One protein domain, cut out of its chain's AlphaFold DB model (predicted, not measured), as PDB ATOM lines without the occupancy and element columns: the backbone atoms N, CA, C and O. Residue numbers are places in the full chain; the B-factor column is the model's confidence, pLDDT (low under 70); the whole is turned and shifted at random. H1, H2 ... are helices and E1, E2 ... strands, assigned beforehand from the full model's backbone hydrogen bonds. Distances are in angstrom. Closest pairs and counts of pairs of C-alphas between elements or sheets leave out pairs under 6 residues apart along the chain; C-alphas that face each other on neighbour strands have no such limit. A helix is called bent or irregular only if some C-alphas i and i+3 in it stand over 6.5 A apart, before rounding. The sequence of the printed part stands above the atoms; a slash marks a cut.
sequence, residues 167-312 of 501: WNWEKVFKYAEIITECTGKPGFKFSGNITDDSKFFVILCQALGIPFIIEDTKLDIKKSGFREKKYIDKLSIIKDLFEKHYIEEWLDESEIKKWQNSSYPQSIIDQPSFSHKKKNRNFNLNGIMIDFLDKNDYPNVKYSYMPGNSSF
ATOM      1  N   TRP A 167      24.480  10.517  14.537       84.44
ATOM      2  CA  TRP A 167      23.107  10.193  14.156       84.44
ATOM      3  C   TRP A 167      22.715   8.818  14.713       84.44
ATOM      4  O   TRP A 167      22.857   7.781  14.070       84.44
ATOM      5  N   ASN A 168      22.227   8.818  15.954       88.25
ATOM      6  CA  ASN A 168      21.804   7.629  16.696       88.25
ATOM      7  C   ASN A 168      20.335   7.748  17.150       88.25
ATOM      8  O   ASN A 168      19.695   8.785  16.967       88.25
ATOM      9  N   TRP A 169      19.781   6.683  17.734       91.44
ATOM     10  CA  TRP A 169      18.370   6.664  18.141       91.44
ATOM     11  C   TRP A 169      18.021   7.703  19.214       91.44
ATOM     12  O   TRP A 169      16.949   8.296  19.146       91.44
ATOM     13  N   GLU A 170      18.933   8.010  20.141       92.44
ATOM     14  CA  GLU A 170      18.722   9.075  21.136       92.44
ATOM     15  C   GLU A 170      18.565  10.446  20.465       92.44
ATOM     16  O   GLU A 170      17.657  11.210  20.796       92.44
ATOM     17  N   LYS A 171      19.409  10.749  19.470       89.38
ATOM     18  CA  LYS A 171      19.308  11.971  18.660       89.38
ATOM     19  C   LYS A 171      17.990  12.032  17.897       89.38
ATOM     20  O   LYS A 171      17.369  13.090  17.866       89.38
ATOM     21  N   VAL A 172      17.557  10.921  17.305       91.50
ATOM     22  CA  VAL A 172      16.279  10.853  16.584       91.50
ATOM     23  C   VAL A 172      15.100  11.127  17.505       91.50
ATOM     24  O   VAL A 172      14.254  11.951  17.163       91.50
ATOM     25  N   PHE A 173      15.056  10.508  18.684       95.38
ATOM     26  CA  PHE A 173      13.964  10.738  19.632       95.38
ATOM     27  C   PHE A 173      13.989  12.156  20.203       95.38
ATOM     28  O   PHE A 173      12.934  12.774  20.322       95.38
ATOM     29  N   LYS A 174      15.175  12.730  20.430       91.12
ATOM     30  CA  LYS A 174      15.317  14.148  20.784       91.12
ATOM     31  C   LYS A 174      14.781  15.082  19.695       91.12
ATOM     32  O   LYS A 174      14.155  16.092  19.996       91.12
ATOM     33  N   TYR A 175      15.019  14.786  18.418       89.56
ATOM     34  CA  TYR A 175      14.443  15.591  17.339       89.56
ATOM     35  C   TYR A 175      12.932  15.404  17.221       89.56
ATOM     36  O   TYR A 175      12.230  16.385  16.991       89.56
ATOM     37  N   ALA A 176      12.423  14.187  17.424       94.50
ATOM     38  CA  ALA A 176      10.987  13.946  17.494       94.50
ATOM     39  C   ALA A 176      10.326  14.775  18.609       94.50
ATOM     40  O   ALA A 176       9.290  15.392  18.370       94.50
ATOM     41  N   GLU A 177      10.950  14.850  19.788       95.50
ATOM     42  CA  GLU A 177      10.548  15.724  20.900       95.50
ATOM     43  C   GLU A 177      10.514  17.198  20.471       95.50
ATOM     44  O   GLU A 177       9.447  17.806  20.498       95.50
ATOM     45  N   ILE A 178      11.631  17.747  19.977       92.06
ATOM     46  CA  ILE A 178      11.729  19.160  19.558       92.06
ATOM     47  C   ILE A 178      10.653  19.512  18.521       92.06
ATOM     48  O   ILE A 178       9.990  20.544  18.626       92.06
ATOM     49  N   ILE A 179      10.468  18.655  17.514       89.44
ATOM     50  CA  ILE A 179       9.459  18.853  16.468       89.44
ATOM     51  C   ILE A 179       8.056  18.825  17.077       89.44
ATOM     52  O   ILE A 179       7.222  19.666  16.724       89.44
ATOM     53  N   THR A 180       7.796  17.900  18.003       95.88
ATOM     54  CA  THR A 180       6.493  17.808  18.669       95.88
ATOM     55  C   THR A 180       6.192  19.054  19.482       95.88
ATOM     56  O   THR A 180       5.115  19.629  19.338       95.88
ATOM     57  N   GLU A 181       7.152  19.531  20.267       95.06
ATOM     58  CA  GLU A 181       6.998  20.732  21.092       95.06
ATOM     59  C   GLU A 181       6.817  21.998  20.249       95.06
ATOM     60  O   GLU A 181       6.010  22.862  20.588       95.06
ATOM     61  N   CYS A 182       7.516  22.098  19.116       94.12
ATOM     62  CA  CYS A 182       7.420  23.249  18.219       94.12
ATOM     63  C   CYS A 182       6.123  23.277  17.401       94.12
ATOM     64  O   CYS A 182       5.592  24.351  17.120       94.12
ATOM     65  N   THR A 183       5.626  22.115  16.969       93.69
ATOM     66  CA  THR A 183       4.491  22.033  16.030       93.69
ATOM     67  C   THR A 183       3.164  21.682  16.697       93.69
ATOM     68  O   THR A 183       2.111  21.841  16.076       93.69
ATOM     69  N   GLY A 184       3.198  21.168  17.929       95.81
ATOM     70  CA  GLY A 184       2.043  20.579  18.604       95.81
ATOM     71  C   GLY A 184       1.549  19.279  17.958       95.81
ATOM     72  O   GLY A 184       0.430  18.851  18.239       95.81
ATOM     73  N   LYS A 185       2.330  18.665  17.060       95.00
ATOM     74  CA  LYS A 185       1.993  17.421  16.350       95.00
ATOM     75  C   LYS A 185       3.127  16.407  16.493       95.00
ATOM     76  O   LYS A 185       4.273  16.835  16.523       95.00
ATOM     77  N   PRO A 186       2.859  15.090  16.494       95.56
ATOM     78  CA  PRO A 186       3.910  14.091  16.667       95.56
ATOM     79  C   PRO A 186       5.058  14.251  15.662       95.56
ATOM     80  O   PRO A 186       4.841  14.300  14.445       95.56
ATOM     81  N   GLY A 187       6.279  14.339  16.186       94.81
ATOM     82  CA  GLY A 187       7.510  14.521  15.424       94.81
ATOM     83  C   GLY A 187       8.103  13.228  14.872       94.81
ATOM     84  O   GLY A 187       9.078  13.290  14.127       94.81
ATOM     85  N   PHE A 188       7.529  12.070  15.203       94.56
ATOM     86  CA  PHE A 188       7.912  10.765  14.673       94.56
ATOM     87  C   PHE A 188       6.689   9.995  14.162       94.56
ATOM     88  O   PHE A 188       5.625  10.041  14.777       94.56
ATOM     89  N   LYS A 189       6.818   9.249  13.063       91.81
ATOM     90  CA  LYS A 189       5.746   8.378  12.550       91.81
ATOM     91  C   LYS A 189       6.275   7.166  11.786       91.81
ATOM     92  O   LYS A 189       7.383   7.178  11.257       91.81
ATOM     93  N   PHE A 190       5.438   6.141  11.671       89.56
ATOM     94  CA  PHE A 190       5.620   5.066  10.691       89.56
ATOM     95  C   PHE A 190       4.917   5.416   9.375       89.56
ATOM     96  O   PHE A 190       3.937   6.174   9.381       89.56
ATOM     97  N   SER A 191       5.386   4.858   8.255       81.69
ATOM     98  CA  SER A 191       4.710   5.030   6.961       81.69
ATOM     99  C   SER A 191       3.352   4.333   6.910       81.69
ATOM    100  O   SER A 191       2.454   4.772   6.190       81.69
ATOM    101  N   GLY A 192       3.143   3.354   7.793       75.88
ATOM    102  CA  GLY A 192       1.839   2.767   8.084       75.88
ATOM    103  C   GLY A 192       1.673   1.363   7.523       75.88
ATOM    104  O   GLY A 192       0.549   0.861   7.494       75.88
ATOM    105  N   ASN A 193       2.762   0.718   7.103       76.94
ATOM    106  CA  ASN A 193       2.730  -0.699   6.785       76.94
ATOM    107  C   ASN A 193       2.605  -1.517   8.072       76.94
ATOM    108  O   ASN A 193       3.155  -1.166   9.116       76.94
ATOM    109  N   ILE A 194       1.964  -2.679   7.959       74.06
ATOM    110  CA  ILE A 194       1.670  -3.580   9.087       74.06
ATOM    111  C   ILE A 194       2.905  -4.164   9.795       74.06
ATOM    112  O   ILE A 194       2.787  -4.875  10.781       74.06
ATOM    113  N   THR A 195       4.104  -3.910   9.271       80.06
ATOM    114  CA  THR A 195       5.360  -4.475   9.794       80.06
ATOM    115  C   THR A 195       6.365  -3.413  10.229       80.06
ATOM    116  O   THR A 195       7.472  -3.767  10.637       80.06
ATOM    117  N   ASP A 196       6.034  -2.124  10.109       82.94
ATOM    118  CA  ASP A 196       6.999  -1.045  10.347       82.94
ATOM    119  C   ASP A 196       7.405  -0.953  11.819       82.94
ATOM    120  O   ASP A 196       8.581  -0.751  12.116       82.94
ATOM    121  N   ASP A 197       6.469  -1.181  12.737       87.12
ATOM    122  CA  ASP A 197       6.712  -1.193  14.181       87.12
ATOM    123  C   ASP A 197       7.640  -2.340  14.607       87.12
ATOM    124  O   ASP A 197       8.600  -2.135  15.352       87.12
ATOM    125  N   SER A 198       7.418  -3.533  14.063       85.25
ATOM    126  CA  SER A 198       8.237  -4.720  14.295       85.25
ATOM    127  C   SER A 198       9.643  -4.531  13.733       85.25
ATOM    128  O   SER A 198      10.631  -4.835  14.404       85.25
ATOM    129  N   LYS A 199       9.759  -3.974  12.520       85.25
ATOM    130  CA  LYS A 199      11.052  -3.642  11.906       85.25
ATOM    131  C   LYS A 199      11.793  -2.602  12.732       85.25
ATOM    132  O   LYS A 199      12.949  -2.834  13.078       85.25
ATOM    133  N   PHE A 200      11.130  -1.506  13.093       89.38
ATOM    134  CA  PHE A 200      11.682  -0.474  13.968       89.38
ATOM    135  C   PHE A 200      12.206  -1.075  15.268       89.38
ATOM    136  O   PHE A 200      13.360  -0.846  15.629       89.38
ATOM    137  N   PHE A 201      11.395  -1.893  15.937       90.25
ATOM    138  CA  PHE A 201      11.774  -2.483  17.210       90.25
ATOM    139  C   PHE A 201      12.988  -3.408  17.084       90.25
ATOM    140  O   PHE A 201      13.889  -3.363  17.926       90.25
ATOM    141  N   VAL A 202      13.066  -4.207  16.014       87.06
ATOM    142  CA  VAL A 202      14.240  -5.052  15.763       87.06
ATOM    143  C   VAL A 202      15.481  -4.215  15.459       87.06
ATOM    144  O   VAL A 202      16.529  -4.482  16.049       87.06
ATOM    145  N   ILE A 203      15.378  -3.201  14.593       87.25
ATOM    146  CA  ILE A 203      16.499  -2.303  14.266       87.25
ATOM    147  C   ILE A 203      17.034  -1.659  15.539       87.25
ATOM    148  O   ILE A 203      18.240  -1.674  15.780       87.25
ATOM    149  N   LEU A 204      16.133  -1.138  16.370       91.50
ATOM    150  CA  LEU A 204      16.469  -0.514  17.639       91.50
ATOM    151  C   LEU A 204      17.177  -1.500  18.573       91.50
ATOM    152  O   LEU A 204      18.248  -1.192  19.094       91.50
ATOM    153  N   CYS A 205      16.628  -2.704  18.755       91.25
ATOM    154  CA  CYS A 205      17.255  -3.733  19.585       91.25
ATOM    155  C   CYS A 205      18.666  -4.062  19.093       91.25
ATOM    156  O   CYS A 205      19.603  -4.105  19.890       91.25
ATOM    157  N   GLN A 206      18.844  -4.252  17.787       86.62
ATOM    158  CA  GLN A 206      20.153  -4.531  17.201       86.62
ATOM    159  C   GLN A 206      21.127  -3.364  17.398       86.62
ATOM    160  O   GLN A 206      22.256  -3.601  17.829       86.62
ATOM    161  N   ALA A 207      20.682  -2.122  17.177       87.88
ATOM    162  CA  ALA A 207      21.493  -0.918  17.363       87.88
ATOM    163  C   ALA A 207      21.953  -0.745  18.820       87.88
ATOM    164  O   ALA A 207      23.067  -0.305  19.093       87.88
ATOM    165  N   LEU A 208      21.117  -1.155  19.777       90.56
ATOM    166  CA  LEU A 208      21.431  -1.137  21.206       90.56
ATOM    167  C   LEU A 208      22.225  -2.372  21.670       90.56
ATOM    168  O   LEU A 208      22.586  -2.481  22.850       90.56
ATOM    169  N   GLY A 209      22.509  -3.327  20.781       89.81
ATOM    170  CA  GLY A 209      23.166  -4.587  21.125       89.81
ATOM    171  C   GLY A 209      22.324  -5.460  22.062       89.81
ATOM    172  O   GLY A 209      22.863  -6.074  22.986       89.81
ATOM    173  N   ILE A 210      21.005  -5.466  21.870       91.56
ATOM    174  CA  ILE A 210      20.041  -6.305  22.583       91.56
ATOM    175  C   ILE A 210      19.745  -7.543  21.725       91.56
ATOM    176  O   ILE A 210      19.221  -7.414  20.615       91.56
ATOM    177  N   PRO A 211      20.050  -8.760  22.204       86.62
ATOM    178  CA  PRO A 211      19.699  -9.973  21.481       86.62
ATOM    179  C   PRO A 211      18.191 -10.231  21.600       86.62
ATOM    180  O   PRO A 211      17.709 -10.605  22.658       86.62
ATOM    181  N   PHE A 212      17.427 -10.046  20.523       79.50
ATOM    182  CA  PHE A 212      15.976 -10.284  20.539       79.50
ATOM    183  C   PHE A 212      15.638 -11.762  20.832       79.50
ATOM    184  O   PHE A 212      14.885 -12.079  21.758       79.50
ATOM    185  N   ILE A 213      16.279 -12.674  20.092       82.69
ATOM    186  CA  ILE A 213      16.193 -14.130  20.251       82.69
ATOM    187  C   ILE A 213      17.613 -14.681  20.388       82.69
ATOM    188  O   ILE A 213      18.502 -14.330  19.612       82.69
ATOM    189  N   ILE A 214      17.821 -15.546  21.377       83.50
ATOM    190  CA  ILE A 214      19.069 -16.278  21.602       83.50
ATOM    191  C   ILE A 214      18.784 -17.754  21.350       83.50
ATOM    192  O   ILE A 214      17.999 -18.367  22.074       83.50
ATOM    193  N   GLU A 215      19.420 -18.328  20.335       83.44
ATOM    194  CA  GLU A 215      19.325 -19.760  20.061       83.44
ATOM    195  C   GLU A 215      20.353 -20.525  20.897       83.44
ATOM    196  O   GLU A 215      21.553 -20.245  20.854       83.44
ATOM    197  N   ASP A 216      19.878 -21.495  21.672       84.12
ATOM    198  CA  ASP A 216      20.710 -22.440  22.405       84.12
ATOM    199  C   ASP A 216      20.705 -23.770  21.654       84.12
ATOM    200  O   ASP A 216      19.864 -24.639  21.881       84.12
ATOM    201  N   THR A 217      21.643 -23.913  20.719       89.00
ATOM    202  CA  THR A 217      21.721 -25.067  19.809       89.00
ATOM    203  C   THR A 217      22.016 -26.387  20.513       89.00
ATOM    204  O   THR A 217      21.762 -27.444  19.948       89.00
ATOM    205  N   LYS A 218      22.549 -26.358  21.742       91.00
ATOM    206  CA  LYS A 218      22.785 -27.574  22.533       91.00
ATOM    207  C   LYS A 218      21.497 -28.122  23.127       91.00
ATOM    208  O   LYS A 218      21.366 -29.330  23.284       91.00
ATOM    209  N   LEU A 219      20.599 -27.220  23.509       90.00
ATOM    210  CA  LEU A 219      19.326 -27.550  24.139       90.00
ATOM    211  C   LEU A 219      18.161 -27.562  23.145       90.00
ATOM    212  O   LEU A 219      17.064 -27.939  23.535       90.00
ATOM    213  N   ASP A 220      18.397 -27.139  21.900       88.88
ATOM    214  CA  ASP A 220      17.373 -26.938  20.871       88.88
ATOM    215  C   ASP A 220      16.227 -26.026  21.353       88.88
ATOM    216  O   ASP A 220      15.044 -26.265  21.117       88.88
ATOM    217  N   ILE A 221      16.582 -24.961  22.090       86.50
ATOM    218  CA  ILE A 221      15.619 -23.975  22.604       86.50
ATOM    219  C   ILE A 221      15.951 -22.559  22.149       86.50
ATOM    220  O   ILE A 221      17.111 -22.167  22.006       86.50
ATOM    221  N   LYS A 222      14.901 -21.748  22.014       83.62
ATOM    222  CA  LYS A 222      14.994 -20.305  21.782       83.62
ATOM    223  C   LYS A 222      14.696 -19.567  23.082       83.62
ATOM    224  O   LYS A 222      13.665 -19.790  23.714       83.62
ATOM    225  N   LYS A 223      15.603 -18.688  23.501       86.12
ATOM    226  CA  LYS A 223      15.455 -17.840  24.690       86.12
ATOM    227  C   LYS A 223      15.175 -16.406  24.256       86.12
ATOM    228  O   LYS A 223      15.759 -15.915  23.295       86.12
ATOM    229  N   SER A 224      14.314 -15.721  25.000       84.25
ATOM    230  CA  SER A 224      14.154 -14.274  24.860       84.25
ATOM    231  C   SER A 224      15.332 -13.575  25.529       84.25
ATOM    232  O   SER A 224      15.612 -13.838  26.705       84.25
ATOM    233  N   GLY A 225      16.013 -12.679  24.814       82.38
ATOM    234  CA  GLY A 225      17.085 -11.900  25.429       82.38
ATOM    235  C   GLY A 225      16.583 -10.775  26.327       82.38
ATOM    236  O   GLY A 225      17.371 -10.235  27.084       82.38
ATOM    237  N   PHE A 226      15.282 -10.484  26.380       86.38
ATOM    238  CA  PHE A 226      14.723  -9.479  27.299       86.38
ATOM    239  C   PHE A 226      14.711  -9.896  28.775       86.38
ATOM    240  O   PHE A 226      14.297  -9.125  29.635       86.38
ATOM    241  N   ARG A 227      15.167 -11.110  29.100       84.94
ATOM    242  CA  ARG A 227      15.210 -11.599  30.485       84.94
ATOM    243  C   ARG A 227      16.289 -10.932  31.339       84.94
ATOM    244  O   ARG A 227      16.203 -10.992  32.562       84.94
ATOM    245  N   GLU A 228      17.303 -10.312  30.734       88.44
ATOM    246  CA  GLU A 228      18.330  -9.596  31.496       88.44
ATOM    247  C   GLU A 228      17.955  -8.121  31.675       88.44
ATOM    248  O   GLU A 228      17.780  -7.391  30.697       88.44
ATOM    249  N   LYS A 229      17.925  -7.657  32.932       92.25
ATOM    250  CA  LYS A 229      17.586  -6.270  33.298       92.25
ATOM    251  C   LYS A 229      18.372  -5.226  32.496       92.25
ATOM    252  O   LYS A 229      17.790  -4.264  32.017       92.25
ATOM    253  N   LYS A 230      19.665  -5.473  32.252       94.62
ATOM    254  CA  LYS A 230      20.539  -4.564  31.492       94.62
ATOM    255  C   LYS A 230      20.024  -4.247  30.078       94.62
ATOM    256  O   LYS A 230      20.324  -3.183  29.551       94.62
ATOM    257  N   TYR A 231      19.299  -5.167  29.437       92.88
ATOM    258  CA  TYR A 231      18.734  -4.930  28.106       92.88
ATOM    259  C   TYR A 231      17.420  -4.152  28.179       92.88
ATOM    260  O   TYR A 231      17.162  -3.329  27.307       92.88
ATOM    261  N   ILE A 232      16.630  -4.361  29.234       90.94
ATOM    262  CA  ILE A 232      15.449  -3.539  29.521       90.94
ATOM    263  C   ILE A 232      15.867  -2.095  29.805       90.94
ATOM    264  O   ILE A 232      15.284  -1.173  29.245       90.94
ATOM    265  N   ASP A 233      16.929  -1.898  30.590       94.25
ATOM    266  CA  ASP A 233      17.458  -0.567  30.896       94.25
ATOM    267  C   ASP A 233      17.871   0.179  29.613       94.25
ATOM    268  O   ASP A 233      17.596   1.368  29.473       94.25
ATOM    269  N   LYS A 234      18.444  -0.517  28.620       94.56
ATOM    270  CA  LYS A 234      18.769   0.069  27.305       94.56
ATOM    271  C   LYS A 234      17.537   0.503  26.504       94.56
ATOM    272  O   LYS A 234      17.621   1.477  25.766       94.56
ATOM    273  N   LEU A 235      16.401  -0.184  26.643       94.00
ATOM    274  CA  LEU A 235      15.145   0.201  25.984       94.00
ATOM    275  C   LEU A 235      14.472   1.413  26.636       94.00
ATOM    276  O   LEU A 235      13.497   1.922  26.097       94.00
ATOM    277  N   SER A 236      14.980   1.925  27.759       94.75
ATOM    278  CA  SER A 236      14.400   3.118  28.387       94.75
ATOM    279  C   SER A 236      14.402   4.351  27.474       94.75
ATOM    280  O   SER A 236      13.550   5.219  27.645       94.75
ATOM    281  N   ILE A 237      15.264   4.395  26.448       94.94
ATOM    282  CA  ILE A 237      15.341   5.518  25.502       94.94
ATOM    283  C   ILE A 237      14.064   5.730  24.673       94.94
ATOM    284  O   ILE A 237      13.847   6.832  24.180       94.94
ATOM    285  N   ILE A 238      13.207   4.710  24.520       95.38
ATOM    286  CA  ILE A 238      11.913   4.851  23.825       95.38
ATOM    287  C   ILE A 238      10.766   5.243  24.756       95.38
ATOM    288  O   ILE A 238       9.669   5.510  24.277       95.38
ATOM    289  N   LYS A 239      10.984   5.278  26.073       94.94
ATOM    290  CA  LYS A 239       9.919   5.542  27.045       94.94
ATOM    291  C   LYS A 239       9.242   6.886  26.779       94.94
ATOM    292  O   LYS A 239       8.035   6.926  26.575       94.94
ATOM    293  N   ASP A 240      10.035   7.950  26.695       94.75
ATOM    294  CA  ASP A 240       9.531   9.306  26.467       94.75
ATOM    295  C   ASP A 240       8.874   9.451  25.091       94.75
ATOM    296  O   ASP A 240       7.849  10.119  24.978       94.75
ATOM    297  N   LEU A 241       9.411   8.772  24.065       96.00
ATOM    298  CA  LEU A 241       8.824   8.755  22.723       96.00
ATOM    299  C   LEU A 241       7.345   8.340  22.773       96.00
ATOM    300  O   LEU A 241       6.508   8.986  22.140       96.00
ATOM    301  N   PHE A 242       7.033   7.288  23.539       94.00
ATOM    302  CA  PHE A 242       5.680   6.754  23.682       94.00
ATOM    303  C   PHE A 242       4.847   7.486  24.741       94.00
ATOM    304  O   PHE A 242       3.738   7.911  24.434       94.00
ATOM    305  N   GLU A 243       5.355   7.669  25.964       94.81
ATOM    306  CA  GLU A 243       4.589   8.256  27.079       94.81
ATOM    307  C   GLU A 243       4.216   9.723  26.846       94.81
ATOM    308  O   GLU A 243       3.171  10.174  27.310       94.81
ATOM    309  N   LYS A 244       5.052  10.472  26.119       96.69
ATOM    310  CA  LYS A 244       4.802  11.884  25.799       96.69
ATOM    311  C   LYS A 244       4.204  12.084  24.404       96.69
ATOM    312  O   LYS A 244       4.090  13.220  23.954       96.69
ATOM    313  N   HIS A 245       3.810  11.002  23.726       95.75
ATOM    314  CA  HIS A 245       3.183  11.031  22.397       95.75
ATOM    315  C   HIS A 245       4.007  11.772  21.325       95.75
ATOM    316  O   HIS A 245       3.457  12.412  20.425       95.75
ATOM    317  N   TYR A 246       5.339  11.672  21.384       97.06
ATOM    318  CA  TYR A 246       6.216  12.203  20.332       97.06
ATOM    319  C   TYR A 246       6.143  11.372  19.040       97.06
ATOM    320  O   TYR A 246       6.541  11.841  17.971       97.06
ATOM    321  N   ILE A 247       5.607  10.151  19.125       95.50
ATOM    322  CA  ILE A 247       5.252   9.294  17.993       95.50
ATOM    323  C   ILE A 247       3.753   9.343  17.685       95.50
ATOM    324  O   ILE A 247       2.907   9.313  18.576       95.50
ATOM    325  N   GLU A 248       3.423   9.398  16.397       94.00
ATOM    326  CA  GLU A 248       2.052   9.355  15.908       94.00
ATOM    327  C   GLU A 248       1.431   7.982  16.163       94.00
ATOM    328  O   GLU A 248       1.951   6.974  15.697       94.00
ATOM    329  N   GLU A 249       0.274   7.941  16.822       92.06
ATOM    330  CA  GLU A 249      -0.477   6.703  17.030       92.06
ATOM    331  C   GLU A 249      -0.864   6.041  15.698       92.06
ATOM    332  O   GLU A 249      -1.482   6.658  14.822       92.06
ATOM    333  N   TRP A 250      -0.532   4.757  15.547       91.12
ATOM    334  CA  TRP A 250      -0.809   3.995  14.325       91.12
ATOM    335  C   TRP A 250      -1.811   2.853  14.513       91.12
ATOM    336  O   TRP A 250      -2.380   2.410  13.520       91.12
ATOM    337  N   LEU A 251      -2.072   2.419  15.747       90.94
ATOM    338  CA  LEU A 251      -2.995   1.326  16.073       90.94
ATOM    339  C   LEU A 251      -4.365   1.842  16.521       90.94
ATOM    340  O   LEU A 251      -4.474   2.944  17.067       90.94
ATOM    341  N   ASP A 252      -5.409   1.043  16.309       91.12
ATOM    342  CA  ASP A 252      -6.752   1.330  16.811       91.12
ATOM    343  C   ASP A 252      -6.796   1.247  18.348       91.12
ATOM    344  O   ASP A 252      -6.735   0.181  18.962       91.12
ATOM    345  N   GLU A 253      -6.920   2.410  18.984       91.06
ATOM    346  CA  GLU A 253      -6.942   2.540  20.440       91.06
ATOM    347  C   GLU A 253      -8.141   1.816  21.077       91.06
ATOM    348  O   GLU A 253      -8.060   1.357  22.218       91.06
ATOM    349  N   SER A 254      -9.260   1.684  20.355       94.50
ATOM    350  CA  SER A 254     -10.442   0.987  20.865       94.50
ATOM    351  C   SER A 254     -10.197  -0.515  20.996       94.50
ATOM    352  O   SER A 254     -10.609  -1.123  21.988       94.50
ATOM    353  N   GLU A 255      -9.451  -1.104  20.059       94.75
ATOM    354  CA  GLU A 255      -9.039  -2.506  20.108       94.75
ATOM    355  C   GLU A 255      -8.025  -2.746  21.230       94.75
ATOM    356  O   GLU A 255      -8.156  -3.715  21.981       94.75
ATOM    357  N   ILE A 256      -7.076  -1.820  21.424       91.62
ATOM    358  CA  ILE A 256      -6.119  -1.867  22.540       91.62
ATOM    359  C   ILE A 256      -6.851  -1.809  23.882       91.62
ATOM    360  O   ILE A 256      -6.627  -2.663  24.738       91.62
ATOM    361  N   LYS A 257      -7.767  -0.851  24.069       94.56
ATOM    362  CA  LYS A 257      -8.567  -0.727  25.301       94.56
ATOM    363  C   LYS A 257      -9.421  -1.965  25.546       94.56
ATOM    364  O   LYS A 257      -9.539  -2.419  26.683       94.56
ATOM    365  N   LYS A 258     -10.017  -2.540  24.500       95.44
ATOM    366  CA  LYS A 258     -10.769  -3.796  24.605       95.44
ATOM    367  C   LYS A 258      -9.865  -4.935  25.080       95.44
ATOM    368  O   LYS A 258     -10.248  -5.668  25.992       95.44
ATOM    369  N   TRP A 259      -8.670  -5.063  24.509       94.25
ATOM    370  CA  TRP A 259      -7.705  -6.083  24.909       94.25
ATOM    371  C   TRP A 259      -7.190  -5.890  26.341       94.25
ATOM    372  O   TRP A 259      -7.151  -6.858  27.093       94.25
ATOM    373  N   GLN A 260      -6.885  -4.659  26.762       93.31
ATOM    374  CA  GLN A 260      -6.465  -4.352  28.139       93.31
ATOM    375  C   GLN A 260      -7.503  -4.767  29.193       93.31
ATOM    376  O   GLN A 260      -7.141  -5.070  30.327       93.31
ATOM    377  N   ASN A 261      -8.783  -4.800  28.814       96.50
ATOM    378  CA  ASN A 261      -9.888  -5.257  29.658       96.50
ATOM    379  C   ASN A 261     -10.232  -6.749  29.470       96.50
ATOM    380  O   ASN A 261     -11.173  -7.245  30.088       96.50
ATOM    381  N   SER A 262      -9.509  -7.459  28.603       95.19
ATOM    382  CA  SER A 262      -9.698  -8.885  28.322       95.19
ATOM    383  C   SER A 262      -8.705  -9.744  29.111       95.19
ATOM    384  O   SER A 262      -7.672  -9.274  29.583       95.19
ATOM    385  N   SER A 263      -9.002 -11.037  29.253       96.00
ATOM    386  CA  SER A 263      -8.057 -11.999  29.826       96.00
ATOM    387  C   SER A 263      -6.794 -12.118  28.973       96.00
ATOM    388  O   SER A 263      -6.871 -12.109  27.743       96.00
ATOM    389  N   TYR A 264      -5.642 -12.302  29.624       92.00
ATOM    390  CA  TYR A 264      -4.387 -12.562  28.919       92.00
ATOM    391  C   TYR A 264      -4.517 -13.827  28.042       92.00
ATOM    392  O   TYR A 264      -5.049 -14.836  28.529       92.00
ATOM    393  N   PRO A 265      -4.057 -13.796  26.775       91.81
ATOM    394  CA  PRO A 265      -4.203 -14.917  25.851       91.81
ATOM    395  C   PRO A 265      -3.512 -16.177  26.381       91.81
ATOM    396  O   PRO A 265      -2.397 -16.117  26.899       91.81
ATOM    397  N   GLN A 266      -4.186 -17.324  26.262       93.88
ATOM    398  CA  GLN A 266      -3.662 -18.618  26.721       93.88
ATOM    399  C   GLN A 266      -2.891 -19.360  25.623       93.88
ATOM    400  O   GLN A 266      -2.143 -20.294  25.910       93.88
ATOM    401  N   SER A 267      -3.047 -18.938  24.368       90.38
ATOM    402  CA  SER A 267      -2.354 -19.496  23.213       90.38
ATOM    403  C   SER A 267      -1.951 -18.403  22.219       90.38
ATOM    404  O   SER A 267      -2.406 -17.265  22.307       90.38
ATOM    405  N   ILE A 268      -1.107 -18.763  21.246       75.12
ATOM    406  CA  ILE A 268      -0.720 -17.857  20.153       75.12
ATOM    407  C   ILE A 268      -1.902 -17.494  19.245       75.12
ATOM    408  O   ILE A 268      -1.930 -16.406  18.686       75.12
ATOM    409  N   ILE A 269      -2.889 -18.390  19.134       83.75
ATOM    410  CA  ILE A 269      -4.105 -18.185  18.338       83.75
ATOM    411  C   ILE A 269      -4.991 -17.115  18.993       83.75
ATOM    412  O   ILE A 269      -5.642 -16.344  18.297       83.75
ATOM    413  N   ASP A 270      -4.973 -17.034  20.326       87.38
ATOM    414  CA  ASP A 270      -5.745 -16.047  21.091       87.38
ATOM    415  C   ASP A 270      -5.060 -14.676  21.164       87.38
ATOM    416  O   ASP A 270      -5.613 -13.731  21.735       87.38
ATOM    417  N   GLN A 271      -3.828 -14.559  20.661       87.25
ATOM    418  CA  GLN A 271      -3.069 -13.322  20.750       87.25
ATOM    419  C   GLN A 271      -3.741 -12.244  19.883       87.25
ATOM    420  O   GLN A 271      -4.011 -12.490  18.706       87.25
ATOM    421  N   PRO A 272      -4.053 -11.056  20.437       88.19
ATOM    422  CA  PRO A 272      -4.773 -10.037  19.689       88.19
ATOM    423  C   PRO A 272      -3.949  -9.559  18.493       88.19
ATOM    424  O   PRO A 272      -2.742  -9.332  18.599       88.19
ATOM    425  N   SER A 273      -4.636  -9.346  17.377       85.69
ATOM    426  CA  SER A 273      -4.139  -8.544  16.266       85.69
ATOM    427  C   SER A 273      -4.799  -7.174  16.340       85.69
ATOM    428  O   SER A 273      -6.001  -7.092  16.601       85.69
ATOM    429  N   PHE A 274      -4.014  -6.117  16.138       88.25
ATOM    430  CA  PHE A 274      -4.501  -4.745  16.168       88.25
ATOM    431  C   PHE A 274      -4.542  -4.174  14.755       88.25
ATOM    432  O   PHE A 274      -3.545  -4.168  14.031       88.25
ATOM    433  N   SER A 275      -5.700  -3.661  14.374       89.25
ATOM    434  CA  SER A 275      -5.905  -2.921  13.144       89.25
ATOM    435  C   SER A 275      -5.130  -1.607  13.190       89.25
ATOM    436  O   SER A 275      -5.091  -0.905  14.205       89.25
ATOM    437  N   HIS A 276      -4.560  -1.219  12.052       85.81
ATOM    438  CA  HIS A 276      -4.028   0.129  11.897       85.81
ATOM    439  C   HIS A 276      -5.177   1.140  11.827       85.81
ATOM    440  O   HIS A 276      -6.201   0.892  11.179       85.81
ATOM    441  N   LYS A 277      -4.989   2.323  12.423       87.62
ATOM    442  CA  LYS A 277      -5.901   3.457  12.228       87.62
ATOM    443  C   LYS A 277      -6.045   3.708  10.729       87.62
ATOM    444  O   LYS A 277      -5.050   3.901  10.028       87.62
ATOM    445  N   LYS A 278      -7.286   3.731  10.230       80.25
ATOM    446  CA  LYS A 278      -7.588   4.077   8.832       80.25
ATOM    447  C   LYS A 278      -7.117   5.505   8.560       80.25
ATOM    448  O   LYS A 278      -7.823   6.463   8.864       80.25
ATOM    449  N   LYS A 279      -5.917   5.661   8.005       70.69
ATOM    450  CA  LYS A 279      -5.404   6.966   7.587       70.69
ATOM    451  C   LYS A 279      -5.888   7.276   6.176       70.69
ATOM    452  O   LYS A 279      -5.825   6.429   5.285       70.69
ATOM    453  N   ASN A 280      -6.324   8.517   5.958       65.31
ATOM    454  CA  ASN A 280      -6.323   9.071   4.608       65.31
ATOM    455  C   ASN A 280      -4.875   9.021   4.116       65.31
ATOM    456  O   ASN A 280      -3.994   9.533   4.802       65.31
ATOM    457  N   ARG A 281      -4.630   8.425   2.942       62.88
ATOM    458  CA  ARG A 281      -3.292   8.252   2.337       62.88
ATOM    459  C   ARG A 281      -2.562   9.572   2.016       62.88
ATOM    460  O   ARG A 281      -1.548   9.556   1.330       62.88
ATOM    461  N   ASN A 282      -3.054  10.714   2.494       67.00
ATOM    462  CA  ASN A 282      -2.360  11.983   2.362       67.00
ATOM    463  C   ASN A 282      -1.065  11.919   3.174       67.00
ATOM    464  O   ASN A 282      -1.085  11.834   4.405       67.00
ATOM    465  N   PHE A 283       0.056  11.957   2.460       71.31
ATOM    466  CA  PHE A 283       1.398  11.939   3.017       71.31
ATOM    467  C   PHE A 283       1.705  13.278   3.699       71.31
ATOM    468  O   PHE A 283       2.406  14.138   3.179       71.31
ATOM    469  N   ASN A 284       1.130  13.478   4.881       78.75
ATOM    470  CA  ASN A 284       1.464  14.602   5.741       78.75
ATOM    471  C   ASN A 284       2.590  14.152   6.675       78.75
ATOM    472  O   ASN A 284       2.372  13.353   7.592       78.75
ATOM    473  N   LEU A 285       3.805  14.626   6.409       82.50
ATOM    474  CA  LEU A 285       4.971  14.421   7.261       82.50
ATOM    475  C   LEU A 285       5.243  15.713   8.041       82.50
ATOM    476  O   LEU A 285       5.611  16.718   7.444       82.50
ATOM    477  N   ASN A 286       5.047  15.691   9.364       84.62
ATOM    478  CA  ASN A 286       5.411  16.820  10.237       84.62
ATOM    479  C   ASN A 286       6.825  16.690  10.822       84.62
ATOM    480  O   ASN A 286       7.292  17.629  11.455       84.62
ATOM    481  N   GLY A 287       7.497  15.550  10.638       86.50
ATOM    482  CA  GLY A 287       8.782  15.279  11.275       86.50
ATOM    483  C   GLY A 287       9.531  14.108  10.654       86.50
ATOM    484  O   GLY A 287       9.699  14.047   9.440       86.50
ATOM    485  N   ILE A 288      10.000  13.192  11.493       90.19
ATOM    486  CA  ILE A 288      10.801  12.031  11.105       90.19
ATOM    487  C   ILE A 288       9.875  10.856  10.808       90.19
ATOM    488  O   ILE A 288       8.909  10.603  11.529       90.19
ATOM    489  N   MET A 289      10.187  10.110   9.755       88.75
ATOM    490  CA  MET A 289       9.469   8.892   9.420       88.75
ATOM    491  C   MET A 289      10.438   7.769   9.096       88.75
ATOM    492  O   MET A 289      11.420   7.978   8.387       88.75
ATOM    493  N   ILE A 290      10.131   6.575   9.599       84.50
ATOM    494  CA  ILE A 290      10.725   5.347   9.077       84.50
ATOM    495  C   ILE A 290       9.866   4.905   7.907       84.50
ATOM    496  O   ILE A 290       8.687   4.595   8.083       84.50
ATOM    497  N   ASP A 291      10.474   4.884   6.731       75.31
ATOM    498  CA  ASP A 291       9.844   4.393   5.519       75.31
ATOM    499  C   ASP A 291      10.854   3.638   4.662       75.31
ATOM    500  O   ASP A 291      12.073   3.731   4.847       75.31
ATOM    501  N   PHE A 292      10.325   2.892   3.707       66.19
ATOM    502  CA  PHE A 292      11.095   2.461   2.559       66.19
ATOM    503  C   PHE A 292      11.259   3.641   1.617       66.19
ATOM    504  O   PHE A 292      10.415   4.531   1.569       66.19
ATOM    505  N   LEU A 293      12.363   3.659   0.876       56.41
ATOM    506  CA  LEU A 293      12.537   4.640  -0.182       56.41
ATOM    507  C   LEU A 293      11.475   4.401  -1.247       56.41
ATOM    508  O   LEU A 293      11.635   3.554  -2.126       56.41
ATOM    509  N   ASP A 294      10.370   5.119  -1.134       54.88
ATOM    510  CA  ASP A 294       9.407   5.203  -2.206       54.88
ATOM    511  C   ASP A 294       9.960   6.148  -3.280       54.88
ATOM    512  O   ASP A 294      10.669   7.112  -2.989       54.88
ATOM    513  N   LYS A 295       9.628   5.888  -4.544       50.88
ATOM    514  CA  LYS A 295      10.043   6.718  -5.690       50.88
ATOM    515  C   LYS A 295       9.387   8.103  -5.694       50.88
ATOM    516  O   LYS A 295       9.595   8.877  -6.625       50.88
ATOM    517  N   ASN A 296       8.551   8.393  -4.704       60.44
ATOM    518  CA  ASN A 296       7.855   9.657  -4.590       60.44
ATOM    519  C   ASN A 296       8.835  10.730  -4.101       60.44
ATOM    520  O   ASN A 296       9.244  10.745  -2.941       60.44
ATOM    521  N   ASP A 297       9.221  11.619  -5.014       64.75
ATOM    522  CA  ASP A 297      10.062  12.769  -4.704       64.75
ATOM    523  C   ASP A 297       9.234  13.819  -3.956       64.75
ATOM    524  O   ASP A 297       8.359  14.486  -4.517       64.75
ATOM    525  N   TYR A 298       9.474  13.932  -2.652       72.94
ATOM    526  CA  TYR A 298       8.911  15.000  -1.843       72.94
ATOM    527  C   TYR A 298       9.981  16.089  -1.703       72.94
ATOM    528  O   TYR A 298      10.933  15.898  -0.947       72.94
ATOM    529  N   PRO A 299       9.824  17.267  -2.338       76.38
ATOM    530  CA  PRO A 299      10.903  18.257  -2.453       76.38
ATOM    531  C   PRO A 299      11.423  18.771  -1.098       76.38
ATOM    532  O   PRO A 299      12.574  19.196  -0.978       76.38
ATOM    533  N   ASN A 300      10.577  18.706  -0.064       78.88
ATOM    534  CA  ASN A 300      10.887  19.146   1.296       78.88
ATOM    535  C   ASN A 300      11.328  18.008   2.231       78.88
ATOM    536  O   ASN A 300      11.635  18.271   3.392       78.88
ATOM    537  N   VAL A 301      11.344  16.757   1.766       77.19
ATOM    538  CA  VAL A 301      11.778  15.606   2.563       77.19
ATOM    539  C   VAL A 301      13.214  15.285   2.196       77.19
ATOM    540  O   VAL A 301      13.580  15.200   1.026       77.19
ATOM    541  N   LYS A 302      14.049  15.137   3.220       79.44
ATOM    542  CA  LYS A 302      15.433  14.698   3.069       79.44
ATOM    543  C   LYS A 302      15.567  13.305   3.655       79.44
ATOM    544  O   LYS A 302      14.997  13.013   4.703       79.44
ATOM    545  N   TYR A 303      16.332  12.465   2.975       76.00
ATOM    546  CA  TYR A 303      16.605  11.104   3.411       76.00
ATOM    547  C   TYR A 303      17.869  11.063   4.272       76.00
ATOM    548  O   TYR A 303      18.856  11.744   3.985       76.00
ATOM    549  N   SER A 304      17.852  10.243   5.319       73.44
ATOM    550  CA  SER A 304      18.989   9.996   6.209       73.44
ATOM    551  C   SER A 304      19.368   8.524   6.221       73.44
ATOM    552  O   SER A 304      18.517   7.665   5.997       73.44
ATOM    553  N   TYR A 305      20.608   8.218   6.606       72.38
ATOM    554  CA  TYR A 305      20.948   6.866   7.035       72.38
ATOM    555  C   TYR A 305      20.093   6.423   8.233       72.38
ATOM    556  O   TYR A 305      19.574   7.244   9.002       72.38
ATOM    557  N   MET A 306      19.965   5.103   8.393       80.94
ATOM    558  CA  MET A 306      19.343   4.521   9.579       80.94
ATOM    559  C   MET A 306      20.166   4.906  10.826       80.94
ATOM    560  O   MET A 306      21.394   4.819  10.772       80.94
ATOM    561  N   PRO A 307      19.539   5.339  11.936       82.75
ATOM    562  CA  PRO A 307      20.277   5.782  13.115       82.75
ATOM    563  C   PRO A 307      21.070   4.656  13.791       82.75
ATOM    564  O   PRO A 307      20.550   3.567  14.049       82.75
ATOM    565  N   GLY A 308      22.309   4.962  14.176       83.12
ATOM    566  CA  GLY A 308      23.214   4.051  14.872       83.12
ATOM    567  C   GLY A 308      23.971   3.107  13.935       83.12
ATOM    568  O   GLY A 308      24.273   3.440  12.794       83.12
ATOM    569  N   ASN A 309      24.322   1.925  14.444       76.69
ATOM    570  CA  ASN A 309      25.143   0.931  13.741       76.69
ATOM    571  C   ASN A 309      24.337  -0.259  13.196       76.69
ATOM    572  O   ASN A 309      24.926  -1.254  12.779       76.69
ATOM    573  N   SER A 310      23.004  -0.197  13.242       78.00
ATOM    574  CA  SER A 310      22.154  -1.267  12.732       78.00
ATOM    575  C   SER A 310      21.144  -0.739  11.736       78.00
ATOM    576  O   SER A 310      20.576   0.338  11.894       78.00
ATOM    577  N   SER A 311      20.890  -1.556  10.726       73.12
ATOM    578  CA  SER A 311      19.817  -1.373   9.768       73.12
ATOM    579  C   SER A 311      19.077  -2.690   9.607       73.12
ATOM    580  O   SER A 311      19.586  -3.762   9.940       73.12
ATOM    581  N   PHE A 312      17.867  -2.612   9.076       71.75
ATOM    582  CA  PHE A 312      17.127  -3.788   8.674       71.75
ATOM    583  C   PHE A 312      17.519  -4.136   7.245       71.75
ATOM    584  O   PHE A 312      17.073  -3.498   6.291       71.75
TER     585      PHE A 312
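This is residues 167 to 312 of the 501 residues of an uncharacterized protein of Piromyces finnis (UniProt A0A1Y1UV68). A short parallel pair of strands, E1 and E4, sits between H1 and the start of H2, and part of H3 packs on H1. The hairpin E2 and E3 reaches out at one end, its tip, residues 216 to 221, sticking out, while H4 lies away from the other helices and is followed by a long stretch with no named element, residues 261 to 287, that leads back to E4. The 146 printed residues include four named helices and four named strands, in the order H1 E1 H2 E2 E3 H3 H4 E4; the class is mixed, with under half of the residues, 64, in named elements. The whole is only just compact, close to loose, with a radius of gyration of the C-alphas of 17.3 A and spans of 53 by 37 by 30 A.

E1 is residues 188 to 190 and E4 residues 288 to 290, where C-alpha 290 is at (10.725, 5.347, 9.077). H1, residues 169 to 183, measures 20.8 A and begins with C-alpha 169 at (18.370, 6.664, 18.141). H2 is residues 196 to 207, 16.1 A; E2 is 213 to 216 and E3 221 to 224. H3, residues 229 to 243, 20.5 A, is irregular: C-alphas 237 and 240 are 7.0 A apart. H4 is residues 253 to 260.

E1 and E4 are parallel at 25 degrees, with N 189 and O 288 2.9 A apart. The closest C-alphas of H1 and E1 are those of Ala 176 and Phe 188, 5.2 A. H3 touches H1 with residues 237 to 241 alone, closest at C-alphas Phe 173 and Leu 241, 6.3 A, a shallow tilt of 16 degrees, the same way. H2 and H3 are close but not clearly touching, at C-alphas Cys 205 and Leu 235, 7.8 A. The hairpin E2 and E3 is antiparallel at 148 degrees, with N 214 and O 223 2.8 A apart. H4 is apart from H1, H2 and H3. In H1, H2 and H4 every O i to N i+4 pair is within hydrogen-bond range; in H3, 6 of 11 are.

The two farthest C-alphas, of Leu 219 and Pro 299, are 53.6 A apart. The printed part has no cut. The link from H4 to E4, 27 residues, is long. Mean pLDDT of the printed part is 86.2; residues 280 to 282 and 292 to 297 are under 70.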